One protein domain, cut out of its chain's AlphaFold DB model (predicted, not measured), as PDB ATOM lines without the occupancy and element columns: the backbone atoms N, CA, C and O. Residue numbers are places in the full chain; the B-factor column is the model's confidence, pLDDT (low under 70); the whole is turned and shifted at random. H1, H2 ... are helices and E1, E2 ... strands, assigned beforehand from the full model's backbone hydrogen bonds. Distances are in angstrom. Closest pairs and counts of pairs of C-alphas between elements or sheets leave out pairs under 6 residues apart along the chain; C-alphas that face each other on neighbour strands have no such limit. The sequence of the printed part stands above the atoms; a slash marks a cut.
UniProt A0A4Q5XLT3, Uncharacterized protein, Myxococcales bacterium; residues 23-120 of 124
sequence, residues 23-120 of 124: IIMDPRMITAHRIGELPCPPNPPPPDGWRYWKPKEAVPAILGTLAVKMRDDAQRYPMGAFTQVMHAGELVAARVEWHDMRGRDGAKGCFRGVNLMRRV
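What this domain is: This is residues 23 to 120 of the 124 residues of an uncharacterized protein of Myxococcales bacterium (UniProt A0A4Q5XLT3). A strongly twisted five-stranded sheet has H1 over one face, and its long hairpin E4 and E5 bends; residues 26 to 49 loop from edge strand E1 to edge strand E2. The 98 printed residues, class mixed, run E1 E2 H1 E3 E4 E5; the sheet, E1 E3 E4 E5 E2, is antiparallel. It is compact, radius of gyration of the C-alphas 13.7 A, spans 43 by 29 by 23 A.

Where its parts are: E1, residues 23 to 25, begins at C-alpha 23 (299.637, 211.703, 65.816). E2 is 50 to 52, H1 61 to 72, E3 81 to 87. E4, 90 to 102, 33.3 A, bends at 98; E5, 108 to 119, 31.5 A, bends at 111 and ends at C-alpha 119 (288.178, 201.566, 70.187).

How they stand to each other: E3 E4 E5 form a meander, each strand the antiparallel neighbour of the one before. Within hydrogen-bond range are N 24 and O 82, 3.0 A, N 85 and O 92, 2.9 A, N 97 and O 113, 2.9 A, and N 51 and O 118, 3.0 A. H1, with every O i to N i+4 pair in range, is on the sheet, height 8.0 A, in two layers, helix on one face; its closest C-alphas to E5 are Ala 67 and Val 114, 5.8 A.

The domain as a whole: The printed part has no cut; the link E1 to E2 is long, 24 residues. Residues 102 to 107 have pLDDT under 70.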
ATOM      1  N   ILE A  23     300.390 210.468  66.066       95.88
ATOM      2  CA  ILE A  23     299.637 211.703  65.816       95.88
ATOM      3  C   ILE A  23     299.266 211.766  64.336       95.88
ATOM      4  O   ILE A  23     300.141 211.820  63.473       95.88
ATOM      5  N   ILE A  24     297.968 211.783  64.036       95.69
ATOM      6  CA  ILE A  24     297.445 211.850  62.665       95.69
ATOM      7  C   ILE A  24     296.413 212.970  62.576       95.69
ATOM      8  O   ILE A  24     295.677 213.217  63.523       95.69
ATOM      9  N   MET A  25     296.323 213.643  61.433       96.12
ATOM     10  CA  MET A  25     295.279 214.640  61.203       96.12
ATOM     11  C   MET A  25     293.993 213.977  60.710       96.12
ATOM     12  O   MET A  25     294.015 213.307  59.679       96.12
ATOM     13  N   ASP A  26     292.873 214.202  61.403       95.88
ATOM     14  CA  ASP A  26     291.548 213.892  60.858       95.88
ATOM     15  C   ASP A  26     291.223 214.911  59.750       95.88
ATOM     16  O   ASP A  26     291.019 216.097  60.045       95.88
ATOM     17  N   PRO A  27     291.162 214.489  58.474       94.62
ATOM     18  CA  PRO A  27     291.012 215.405  57.345       94.62
ATOM     19  C   PRO A  27     289.625 216.058  57.279       94.62
ATOM     20  O   PRO A  27     289.427 216.980  56.491       94.62
ATOM     21  N   ARG A  28     288.658 215.584  58.076       95.19
ATOM     22  CA  ARG A  28     287.286 216.112  58.126       95.19
ATOM     23  C   ARG A  28     287.149 217.277  59.102       95.19
ATOM     24  O   ARG A  28     286.094 217.910  59.152       95.19
ATOM     25  N   MET A  29     288.170 217.534  59.924       94.94
ATOM     26  CA  MET A  29     288.103 218.594  60.917       94.94
ATOM     27  C   MET A  29     288.080 219.972  60.253       94.94
ATOM     28  O   MET A  29     288.945 220.319  59.450       94.94
ATOM     29  N   ILE A  30     287.125 220.805  60.663       92.25
ATOM     30  CA  ILE A  30     287.097 222.218  60.294       92.25
ATOM     31  C   ILE A  30     288.179 222.932  61.102       92.25
ATOM     32  O   ILE A  30     288.074 223.045  62.316       92.25
ATOM     33  N   THR A  31     289.225 223.429  60.450       90.12
ATOM     34  CA  THR A  31     290.340 224.119  61.128       90.12
ATOM     35  C   THR A  31     290.279 225.639  60.973       90.12
ATOM     36  O   THR A  31     290.752 226.369  61.839       90.12
ATOM     37  N   ALA A  32     289.639 226.129  59.908       83.75
ATOM     38  CA  ALA A  32     289.474 227.550  59.612       83.75
ATOM     39  C   ALA A  32     288.247 228.150  60.325       83.75
ATOM     40  O   ALA A  32     287.279 228.559  59.684       83.75
ATOM     41  N   HIS A  33     288.271 228.191  61.657       83.44
ATOM     42  CA  HIS A  33     287.245 228.860  62.462       83.44
ATOM     43  C   HIS A  33     287.788 230.147  63.093       83.44
ATOM     44  O   HIS A  33     288.959 230.226  63.460       83.44
ATOM     45  N   ARG A  34     286.919 231.152  63.236       77.94
ATOM     46  CA  ARG A  34     287.234 232.435  63.869       77.94
ATOM     47  C   ARG A  34     286.412 232.593  65.141       77.94
ATOM     48  O   ARG A  34     285.209 232.853  65.087       77.94
ATOM     49  N   ILE A  35     287.081 232.408  66.275       74.12
ATOM     50  CA  ILE A  35     286.481 232.514  67.606       74.12
ATOM     51  C   ILE A  35     285.898 233.923  67.783       74.12
ATOM     52  O   ILE A  35     286.580 234.910  67.534       74.12
ATOM     53  N   GLY A  36     284.637 234.010  68.212       72.00
ATOM     54  CA  GLY A  36     283.941 235.280  68.454       72.00
ATOM     55  C   GLY A  36     283.289 235.912  67.218       72.00
ATOM     56  O   GLY A  36     282.427 236.770  67.379       72.00
ATOM     57  N   GLU A  37     283.633 235.464  66.007       79.12
ATOM     58  CA  GLU A  37     283.002 235.920  64.755       79.12
ATOM     59  C   GLU A  37     281.945 234.937  64.241       79.12
ATOM     60  O   GLU A  37     280.938 235.341  63.663       79.12
ATOM     61  N   LEU A  38     282.181 233.637  64.427       81.19
ATOM     62  CA  LEU A  38     281.345 232.571  63.884       81.19
ATOM     63  C   LEU A  38     280.793 231.677  65.006       81.19
ATOM     64  O   LEU A  38     281.431 231.534  66.053       81.19
ATOM     65  N   PRO A  39     279.629 231.031  64.803       83.50
ATOM     66  CA  PRO A  39     279.162 229.985  65.705       83.50
ATOM     67  C   PRO A  39     280.137 228.803  65.703       83.50
ATOM     68  O   PRO A  39     280.812 228.546  64.702       83.50
ATOM     69  N   CYS A  40     280.190 228.071  66.818       87.31
ATOM     70  CA  CYS A  40     281.095 226.936  66.949       87.31
ATOM     71  C   CYS A  40     280.779 225.889  65.869       87.31
ATOM     72  O   CYS A  40     279.616 225.485  65.740       87.31
ATOM     73  N   PRO A  41     281.762 225.492  65.046       90.12
ATOM     74  CA  PRO A  41     281.502 224.595  63.942       90.12
ATOM     75  C   PRO A  41     281.229 223.185  64.482       90.12
ATOM     76  O   PRO A  41     281.694 222.824  65.567       90.12
ATOM     77  N   PRO A  42     280.481 222.361  63.738       91.38
ATOM     78  CA  PRO A  42     280.295 220.970  64.114       91.38
ATOM     79  C   PRO A  42     281.617 220.198  63.998       91.38
ATOM     80  O   PRO A  42     282.393 220.410  63.064       91.38
ATOM     81  N   ASN A  43     281.845 219.258  64.915       94.06
ATOM     82  CA  ASN A  43     282.953 218.308  64.811       94.06
ATOM     83  C   ASN A  43     282.559 217.101  63.942       94.06
ATOM     84  O   ASN A  43     281.382 216.718  63.927       94.06
ATOM     85  N   PRO A  44     283.522 216.464  63.248       95.38
ATOM     86  CA  PRO A  44     283.274 215.184  62.597       95.38
ATOM     87  C   PRO A  44     282.853 214.121  63.628       95.38
ATOM     88  O   PRO A  44     283.211 214.224  64.807       95.38
ATOM     89  N   PRO A  45     282.129 213.062  63.228       95.38
ATOM     90  CA  PRO A  45     281.913 211.923  64.112       95.38
ATOM     91  C   PRO A  45     283.262 211.276  64.484       95.38
ATOM     92  O   PRO A  45     284.285 211.553  63.836       95.38
ATOM     93  N   PRO A  46     283.308 210.422  65.522       95.88
ATOM     94  CA  PRO A  46     284.475 209.584  65.768       95.88
ATOM     95  C   PRO A  46     284.910 208.851  64.486       95.88
ATOM     96  O   PRO A  46     284.058 208.556  63.641       95.88
ATOM     97  N   PRO A  47     286.213 208.596  64.299       95.62
ATOM     98  CA  PRO A  47     286.679 207.723  63.226       95.62
ATOM     99  C   PRO A  47     286.019 206.338  63.318       95.62
ATOM    100  O   PRO A  47     285.605 205.909  64.398       95.62
ATOM    101  N   ASP A  48     285.934 205.624  62.202       94.56
ATOM    102  CA  ASP A  48     285.331 204.293  62.165       94.56
ATOM    103  C   ASP A  48     286.079 203.346  63.113       94.56
ATOM    104  O   ASP A  48     287.310 203.352  63.195       94.56
ATOM    105  N   GLY A  49     285.327 202.553  63.876       93.25
ATOM    106  CA  GLY A  49     285.886 201.704  64.930       93.25
ATOM    107  C   GLY A  49     286.229 202.446  66.226       93.25
ATOM    108  O   GLY A  49     286.766 201.831  67.144       93.25
ATOM    109  N   TRP A  50     285.891 203.732  66.348       95.69
ATOM    110  CA  TRP A  50     286.068 204.520  67.566       95.69
ATOM    111  C   TRP A  50     284.747 205.073  68.082       95.69
ATOM    112  O   TRP A  50     283.793 205.316  67.345       95.69
ATOM    113  N   ARG A  51     284.698 205.318  69.388       95.69
ATOM    114  CA  ARG A  51     283.609 206.056  70.026       95.69
ATOM    115  C   ARG A  51     284.154 206.996  71.083       95.69
ATOM    116  O   ARG A  51     285.194 206.724  71.683       95.69
ATOM    117  N   TYR A  52     283.400 208.050  71.373       95.50
ATOM    118  CA  TYR A  52     283.688 208.890  72.527       95.50
ATOM    119  C   TYR A  52     283.624 208.088  73.831       95.50
ATOM    120  O   TYR A  52     282.810 207.163  73.995       95.50
ATOM    121  N   TRP A  53     284.490 208.471  74.761       92.94
ATOM    122  CA  TRP A  53     284.442 208.000  76.135       92.94
ATOM    123  C   TRP A  53     283.182 208.536  76.816       92.94
ATOM    124  O   TRP A  53     282.868 209.723  76.709       92.94
ATOM    125  N   LYS A  54     282.426 207.677  77.505       90.44
ATOM    126  CA  LYS A  54     281.186 208.109  78.170       90.44
ATOM    127  C   LYS A  54     281.495 208.657  79.571       90.44
ATOM    128  O   LYS A  54     282.358 208.102  80.244       90.44
ATOM    129  N   PRO A  55     280.738 209.643  80.092       83.25
ATOM    130  CA  PRO A  55     281.016 210.267  81.396       83.25
ATOM    131  C   PRO A  55     281.083 209.326  82.612       83.25
ATOM    132  O   PRO A  55     281.634 209.700  83.638       83.25
ATOM    133  N   LYS A  56     280.491 208.127  82.528       87.44
ATOM    134  CA  LYS A  56     280.464 207.136  83.621       87.44
ATOM    135  C   LYS A  56     281.498 206.017  83.460       87.44
ATOM    136  O   LYS A  56     281.569 205.133  84.305       87.44
ATOM    137  N   GLU A  57     282.247 206.009  82.364       90.19
ATOM    138  CA  GLU A  57     283.283 205.008  82.123       90.19
ATOM    139  C   GLU A  57     284.578 205.443  82.808       90.19
ATOM    140  O   GLU A  57     284.975 206.602  82.703       90.19
ATOM    141  N   ALA A  58     285.255 204.514  83.486       89.50
ATOM    142  CA  ALA A  58     286.557 204.787  84.085       89.50
ATOM    143  C   ALA A  58     287.549 205.189  82.988       89.50
ATOM    144  O   ALA A  58     287.767 204.420  82.060       89.50
ATOM    145  N   VAL A  59     288.110 206.395  83.076       89.69
ATOM    146  CA  VAL A  59     289.091 206.911  82.114       89.69
ATOM    147  C   VAL A  59     290.500 206.573  82.618       89.69
ATOM    148  O   VAL A  59     290.837 206.970  83.736       89.69
ATOM    149  N   PRO A  60     291.349 205.895  81.825       89.25
ATOM    150  CA  PRO A  60     292.758 205.709  82.149       89.25
ATOM    151  C   PRO A  60     293.463 207.045  82.403       89.25
ATOM    152  O   PRO A  60     293.341 207.979  81.609       89.25
ATOM    153  N   ALA A  61     294.257 207.132  83.473       89.94
ATOM    154  CA  ALA A  61     294.947 208.372  83.846       89.94
ATOM    155  C   ALA A  61     295.817 208.938  82.705       89.94
ATOM    156  O   ALA A  61     295.890 210.155  82.525       89.94
ATOM    157  N   ILE A  62     296.400 208.057  81.882       89.19
ATOM    158  CA  ILE A  62     297.206 208.440  80.719       89.19
ATOM    159  C   ILE A  62     296.427 209.290  79.706       89.19
ATOM    160  O   ILE A  62     297.001 210.208  79.129       89.19
ATOM    161  N   LEU A  63     295.121 209.052  79.525       90.69
ATOM    162  CA  LEU A  63     294.292 209.857  78.626       90.69
ATOM    163  C   LEU A  63     294.065 211.264  79.173       90.69
ATOM    164  O   LEU A  63     294.028 212.217  78.400       90.69
ATOM    165  N   GLY A  64     293.963 211.414  80.497       91.38
ATOM    166  CA  GLY A  64     293.916 212.729  81.135       91.38
ATOM    167  C   GLY A  64     295.201 213.516  80.881       91.38
ATOM    168  O   GLY A  64     295.152 214.670  80.455       91.38
ATOM    169  N   THR A  65     296.359 212.873  81.060       92.12
ATOM    170  CA  THR A  65     297.665 213.475  80.752       92.12
ATOM    171  C   THR A  65     297.800 213.815  79.267       92.12
ATOM    172  O   THR A  65     298.240 214.916  78.935       92.12
ATOM    173  N   LEU A  66     297.393 212.911  78.372       94.00
ATOM    174  CA  LEU A  66     297.401 213.144  76.930       94.00
ATOM    175  C   LEU A  66     296.520 214.342  76.559       94.00
ATOM    176  O   LEU A  66     296.971 215.223  75.834       94.00
ATOM    177  N   ALA A  67     295.305 214.428  77.098       94.75
ATOM    178  CA  ALA A  67     294.403 215.539  76.818       94.75
ATOM    179  C   ALA A  67     294.959 216.888  77.278       94.75
ATOM    180  O   ALA A  67     294.802 217.876  76.566       94.75
ATOM    181  N   VAL A  68     295.649 216.940  78.422       94.94
ATOM    182  CA  VAL A  68     296.336 218.158  78.880       94.94
ATOM    183  C   VAL A  68     297.458 218.546  77.917       94.94
ATOM    184  O   VAL A  68     297.475 219.685  77.458       94.94
ATOM    185  N   LYS A  69     298.337 217.605  77.533       95.25
ATOM    186  CA  LYS A  69     299.401 217.862  76.542       95.25
ATOM    187  C   LYS A  69     298.825 218.385  75.229       95.25
ATOM    188  O   LYS A  69     299.283 219.395  74.710       95.25
ATOM    189  N   MET A  70     297.800 217.705  74.716       97.38
ATOM    190  CA  MET A  70     297.128 218.093  73.485       97.38
ATOM    191  C   MET A  70     296.531 219.487  73.625       97.38
ATOM    192  O   MET A  70     296.780 220.334  72.778       97.38
ATOM    193  N   ARG A  71     295.799 219.783  74.700       93.94
ATOM    194  CA  ARG A  71     295.202 221.104  74.936       93.94
ATOM    195  C   ARG A  71     296.246 222.229  75.028       93.94
ATOM    196  O   ARG A  71     295.991 223.307  74.498       93.94
ATOM    197  N   ASP A  72     297.395 221.984  75.644       94.50
ATOM    198  CA  ASP A  72     298.354 223.051  75.959       94.50
ATOM    199  C   ASP A  72     299.416 223.261  74.861       94.50
ATOM    200  O   ASP A  72     299.923 224.371  74.715       94.50
ATOM    201  N   ASP A  73     299.699 222.251  74.031       96.06
ATOM    202  CA  ASP A  73     300.640 222.337  72.906       96.06
ATOM    203  C   ASP A  73     299.906 222.309  71.553       96.06
ATOM    204  O   ASP A  73     299.804 221.289  70.866       96.06
ATOM    205  N   ALA A  74     299.361 223.459  71.155       94.19
ATOM    206  CA  ALA A  74     298.647 223.595  69.886       94.19
ATOM    207  C   ALA A  74     299.560 223.503  68.647       94.19
ATOM    208  O   ALA A  74     299.052 223.290  67.545       94.19
ATOM    209  N   GLN A  75     300.880 223.660  68.807       95.44
ATOM    210  CA  GLN A  75     301.838 223.538  67.708       95.44
ATOM    211  C   GLN A  75     302.064 222.067  67.351       95.44
ATOM    212  O   GLN A  75     302.053 221.714  66.173       95.44
ATOM    213  N   ARG A  76     302.229 221.205  68.360       96.25
ATOM    214  CA  ARG A  76     302.356 219.754  68.168       96.25
ATOM    215  C   ARG A  76     301.017 219.083  67.887       96.25
ATOM    216  O   ARG A  76     300.966 218.127  67.118       96.25
ATOM    217  N   TYR A  77     299.939 219.579  68.490       97.25
ATOM    218  CA  TYR A  77     298.596 219.020  68.350       97.25
ATOM    219  C   TYR A  77     297.641 220.062  67.758       97.25
ATOM    220  O   TYR A  77     296.830 220.637  68.476       97.25
ATOM    221  N   PRO A  78     297.684 220.361  66.457       96.31
ATOM    222  CA  PRO A  78     296.740 221.307  65.862       96.31
ATOM    223  C   PRO A  78     295.281 220.800  65.919       96.31
ATOM    224  O   PRO A  78     295.007 219.653  66.274       96.31
ATOM    225  N   MET A  79     294.312 221.662  65.582       95.75
ATOM    226  CA  MET A  79     292.899 221.262  65.450       95.75
ATOM    227  C   MET A  79     292.758 220.043  64.533       95.75
ATOM    228  O   MET A  79     293.257 220.065  63.412       95.75
ATOM    229  N   GLY A  80     292.060 219.003  64.994       96.19
ATOM    230  CA  GLY A  80     291.900 217.753  64.248       96.19
ATOM    231  C   GLY A  80     293.014 216.732  64.464       96.19
ATOM    232  O   GLY A  80     292.903 215.632  63.930       96.19
ATOM    233  N   ALA A  81     294.049 217.044  65.254       97.62
ATOM    234  CA  ALA A  81     295.028 216.045  65.663       97.62
ATOM    235  C   ALA A  81     294.323 214.923  66.439       97.62
ATOM    236  O   ALA A  81     293.714 215.160  67.485       97.62
ATOM    237  N   PHE A  82     294.394 213.719  65.886       97.62
ATOM    238  CA  PHE A  82     293.936 212.460  66.438       97.62
ATOM    239  C   PHE A  82     295.162 211.682  66.912       97.62
ATOM    240  O   PHE A  82     295.935 211.163  66.103       97.62
ATOM    241  N   THR A  83     295.353 211.649  68.227       97.12
ATOM    242  CA  THR A  83     296.509 211.014  68.857       97.12
ATOM    243  C   THR A  83     296.100 209.682  69.456       97.12
ATOM    244  O   THR A  83     295.186 209.635  70.279       97.12
ATOM    245  N   GLN A  84     296.788 208.617  69.062       94.94
ATOM    246  CA  GLN A  84     296.604 207.260  69.569       94.94
ATOM    247  C   GLN A  84     297.776 206.867  70.466       94.94
ATOM    248  O   GLN A  84     298.925 207.201  70.177       94.94
ATOM    249  N   VAL A  85     297.485 206.142  71.545       91.44
ATOM    250  CA  VAL A  85     298.489 205.628  72.478       91.44
ATOM    251  C   VAL A  85     298.075 204.251  72.992       91.44
ATOM    252  O   VAL A  85     296.909 204.017  73.316       91.44
ATOM    253  N   MET A  86     299.037 203.331  73.070       88.56
ATOM    254  CA  MET A  86     298.851 202.033  73.716       88.56
ATOM    255  C   MET A  86     298.981 202.174  75.233       88.56
ATOM    256  O   MET A  86     299.965 202.712  75.742       88.56
ATOM    257  N   HIS A  87     298.009 201.653  75.978       84.75
ATOM    258  CA  HIS A  87     298.035 201.625  77.435       84.75
ATOM    259  C   HIS A  87     297.497 200.300  77.965       84.75
ATOM    260  O   HIS A  87     296.341 199.962  77.738       84.75
ATOM    261  N   ALA A  88     298.336 199.550  78.688       84.50
ATOM    262  CA  ALA A  88     297.964 198.265  79.292       84.50
ATOM    263  C   ALA A  88     297.306 197.271  78.302       84.50
ATOM    264  O   ALA A  88     296.400 196.530  78.668       84.50
ATOM    265  N   GLY A  89     297.758 197.265  77.042       84.12
ATOM    266  CA  GLY A  89     297.207 196.413  75.979       84.12
ATOM    267  C   GLY A  89     295.956 196.967  75.286       84.12
ATOM    268  O   GLY A  89     295.506 196.381  74.308       84.12
ATOM    269  N   GLU A  90     295.422 198.106  75.731       86.31
ATOM    270  CA  GLU A  90     294.322 198.810  75.072       86.31
ATOM    271  C   GLU A  90     294.856 199.972  74.226       86.31
ATOM    272  O   GLU A  90     295.645 200.795  74.695       86.31
ATOM    273  N   LEU A  91     294.401 200.061  72.976       90.00
ATOM    274  CA  LEU A  91     294.634 201.231  72.137       90.00
ATOM    275  C   LEU A  91     293.567 202.286  72.447       90.00
ATOM    276  O   LEU A  91     292.378 202.086  72.178       90.00
ATOM    277  N   VAL A  92     293.998 203.419  72.991       92.19
ATOM    278  CA  VAL A  92     293.134 204.557  73.318       92.19
ATOM    279  C   VAL A  92     293.530 205.777  72.497       92.19
ATOM    280  O   VAL A  92     294.641 205.849  71.974       92.19
ATOM    281  N   ALA A  93     292.622 206.741  72.362       95.50
ATOM    282  CA  ALA A  93     292.894 207.928  71.569       95.50
ATOM    283  C   ALA A  93     292.254 209.188  72.137       95.50
ATOM    284  O   ALA A  93     291.370 209.152  72.995       95.50
ATOM    285  N   ALA A  94     292.688 210.323  71.613       97.38
ATOM    286  CA  ALA A  94     292.058 211.606  71.831       97.38
ATOM    287  C   ALA A  94     292.096 212.430  70.540       97.38
ATOM    288  O   ALA A  94     293.019 212.290  69.738       97.38
ATOM    289  N   ARG A  95     291.097 213.290  70.332       97.94
ATOM    290  CA  ARG A  95     291.048 214.216  69.195       97.94
ATOM    291  C   ARG A  95     290.910 215.648  69.676       97.94
ATOM    292  O   ARG A  95     290.094 215.931  70.551       97.94
ATOM    293  N   VAL A  96     291.689 216.548  69.087       97.56
ATOM    294  CA  VAL A  96     291.528 217.989  69.288       97.56
ATOM    295  C   VAL A  96     290.295 218.460  68.528       97.56
ATOM    296  O   VAL A  96     290.235 218.285  67.313       97.56
ATOM    297  N   GLU A  97     289.346 219.077  69.228       95.75
ATOM    298  CA  GLU A  97     288.014 219.421  68.729       95.75
ATOM    299  C   GLU A  97     287.535 220.807  69.159       95.75
ATOM    300  O   GLU A  97     288.117 221.440  70.040       95.75
ATOM    301  N   TRP A  98     286.472 221.294  68.516       93.50
ATOM    302  CA  TRP A  98     285.784 222.511  68.933       93.50
ATOM    303  C   TRP A  98     284.782 222.202  70.040       93.50
ATOM    304  O   TRP A  98     284.001 221.259  69.940       93.50
ATOM    305  N   HIS A  99     284.775 223.006  71.092       89.75
ATOM    306  CA  HIS A  99     283.826 222.894  72.189       89.75
ATOM    307  C   HIS A  99     283.105 224.222  72.369       89.75
ATOM    308  O   HIS A  99     283.737 225.253  72.605       89.75
ATOM    309  N   ASP A 100     281.775 224.177  72.297       85.50
ATOM    310  CA  ASP A 100     280.934 225.263  72.787       85.50
ATOM    311  C   ASP A 100     280.940 225.183  74.315       85.50
ATOM    312  O   ASP A 100     280.338 224.287  74.914       85.50
ATOM    313  N   MET A 101     281.707 226.067  74.949       71.88
ATOM    314  CA  MET A 101     281.717 226.186  76.399       71.88
ATOM    315  C   MET A 101     281.084 227.499  76.811       71.88
ATOM    316  O   MET A 101     281.285 228.554  76.206       71.88
ATOM    317  N   ARG A 102     280.367 227.432  77.929       66.12
ATOM    318  CA  ARG A 102     279.973 228.616  78.670       66.12
ATOM    319  C   ARG A 102     281.099 228.966  79.638       66.12
ATOM    320  O   ARG A 102     281.406 228.178  80.532       66.12
ATOM    321  N   GLY A 103     281.721 230.123  79.442       59.16
ATOM    322  CA  GLY A 103     282.674 230.703  80.378       59.16
ATOM    323  C   GLY A 103     282.056 230.902  81.765       59.16
ATOM    324  O   GLY A 103     280.835 230.864  81.944       59.16
ATOM    325  N   ARG A 104     282.912 231.116  82.771       52.62
ATOM    326  CA  ARG A 104     282.500 231.351  84.171       52.62
ATOM    327  C   ARG A 104     281.543 232.548  84.314       52.62
ATOM    328  O   ARG A 104     280.717 232.564  85.217       52.62
ATOM    329  N   ASP A 105     281.656 233.521  83.421       64.69
ATOM    330  CA  ASP A 105     280.828 234.726  83.293       64.69
ATOM    331  C   ASP A 105     279.492 234.491  82.562       64.69
ATOM    332  O   ASP A 105     278.677 235.399  82.421       64.69
ATOM    333  N   GLY A 106     279.244 233.270  82.094       61.34
ATOM    334  CA  GLY A 106     278.053 232.938  81.334       61.34
ATOM    335  C   GLY A 106     278.166 233.221  79.834       61.34
ATOM    336  O   GLY A 106     277.201 232.911  79.124       61.34
ATOM    337  N   ALA A 107     279.294 233.753  79.349       62.94
ATOM    338  CA  ALA A 107     279.531 233.998  77.930       62.94
ATOM    339  C   ALA A 107     279.726 232.667  77.193       62.94
ATOM    340  O   ALA A 107     280.484 231.806  77.633       62.94
ATOM    341  N   LYS A 108     279.018 232.468  76.079       71.12
ATOM    342  CA  LYS A 108     279.250 231.311  75.205       71.12
ATOM    343  C   LYS A 108     280.416 231.616  74.281       71.12
ATOM    344  O   LYS A 108     280.461 232.694  73.693       71.12
ATOM    345  N   GLY A 109     281.333 230.671  74.144       77.81
ATOM    346  CA  GLY A 109     282.456 230.780  73.228       77.81
ATOM    347  C   GLY A 109     282.787 229.433  72.613       77.81
ATOM    348  O   GLY A 109     282.518 228.381  73.192       77.81
ATOM    349  N   CYS A 110     283.384 229.478  71.426       87.12
ATOM    350  CA  CYS A 110     283.946 228.298  70.797       87.12
ATOM    351  C   CYS A 110     285.423 228.207  71.157       87.12
ATOM    352  O   CYS A 110     286.192 229.132  70.893       87.12
ATOM    353  N   PHE A 111     285.816 227.097  71.765       86.69
ATOM    354  CA  PHE A 111     287.173 226.892  72.239       86.69
ATOM    355  C   PHE A 111     287.740 225.601  71.680       86.69
ATOM    356  O   PHE A 111     287.023 224.635  71.427       86.69
ATOM    357  N   ARG A 112     289.060 225.577  71.547       90.25
ATOM    358  CA  ARG A 112     289.805 224.349  71.327       90.25
ATOM    359  C   ARG A 112     289.747 223.492  72.592       90.25
ATOM    360  O   ARG A 112     290.087 223.960  73.677       90.25
ATOM    361  N   GLY A 113     289.353 222.238  72.445       92.56
ATOM    362  CA  GLY A 113     289.346 221.240  73.507       92.56
ATOM    363  C   GLY A 113     289.766 219.876  72.981       92.56
ATOM    364  O   GLY A 113     290.245 219.749  71.855       92.56
ATOM    365  N   VAL A 114     289.647 218.862  73.832       96.00
ATOM    366  CA  VAL A 114     290.070 217.500  73.516       96.00
ATOM    367  C   VAL A 114     288.980 216.533  73.939       96.00
ATOM    368  O   VAL A 114     288.579 216.521  75.103       96.00
ATOM    369  N   ASN A 115     288.535 215.700  73.003       95.75
ATOM    370  CA  ASN A 115     287.620 214.604  73.277       95.75
ATOM    371  C   ASN A 115     288.374 213.278  73.338       95.75
ATOM    372  O   ASN A 115     289.187 212.963  72.469       95.75
ATOM    373  N   LEU A 116     288.079 212.496  74.374       96.06
ATOM    374  CA  LEU A 116     288.665 211.180  74.598       96.06
ATOM    375  C   LEU A 116     287.886 210.120  73.827       96.06
ATOM    376  O   LEU A 116     286.651 210.151  73.778       96.06
ATOM    377  N   MET A 117     288.599 209.157  73.261       95.38
ATOM    378  CA  MET A 117     288.030 208.093  72.452       95.38
ATOM    379  C   MET A 117     288.610 206.738  72.837       95.38
ATOM    380  O   MET A 117     289.765 206.607  73.243       95.38
ATOM    381  N   ARG A 118     287.787 205.711  72.663       92.94
ATOM    382  CA  ARG A 118     288.190 204.312  72.784       92.94
ATOM    383  C   ARG A 118     287.745 203.523  71.576       92.94
ATOM    384  O   ARG A 118     286.713 203.838  70.972       92.94
ATOM    385  N   ARG A 119     288.513 202.488  71.260       91.69
ATOM    386  CA  ARG A 119     288.178 201.566  70.187       91.69
ATOM    387  C   ARG A 119     286.889 200.822  70.535       91.69
ATOM    388  O   ARG A 119     286.641 200.450  71.688       91.69
ATOM    389  N   VAL A 120     286.038 200.642  69.539       90.44
ATOM    390  CA  VAL A 120     284.900 199.734  69.602       90.44
ATOM    391  C   VAL A 120     285.462 198.340  69.361       90.44
ATOM    392  O   VAL A 120     285.967 198.051  68.281       90.44
TER     393      VAL A 120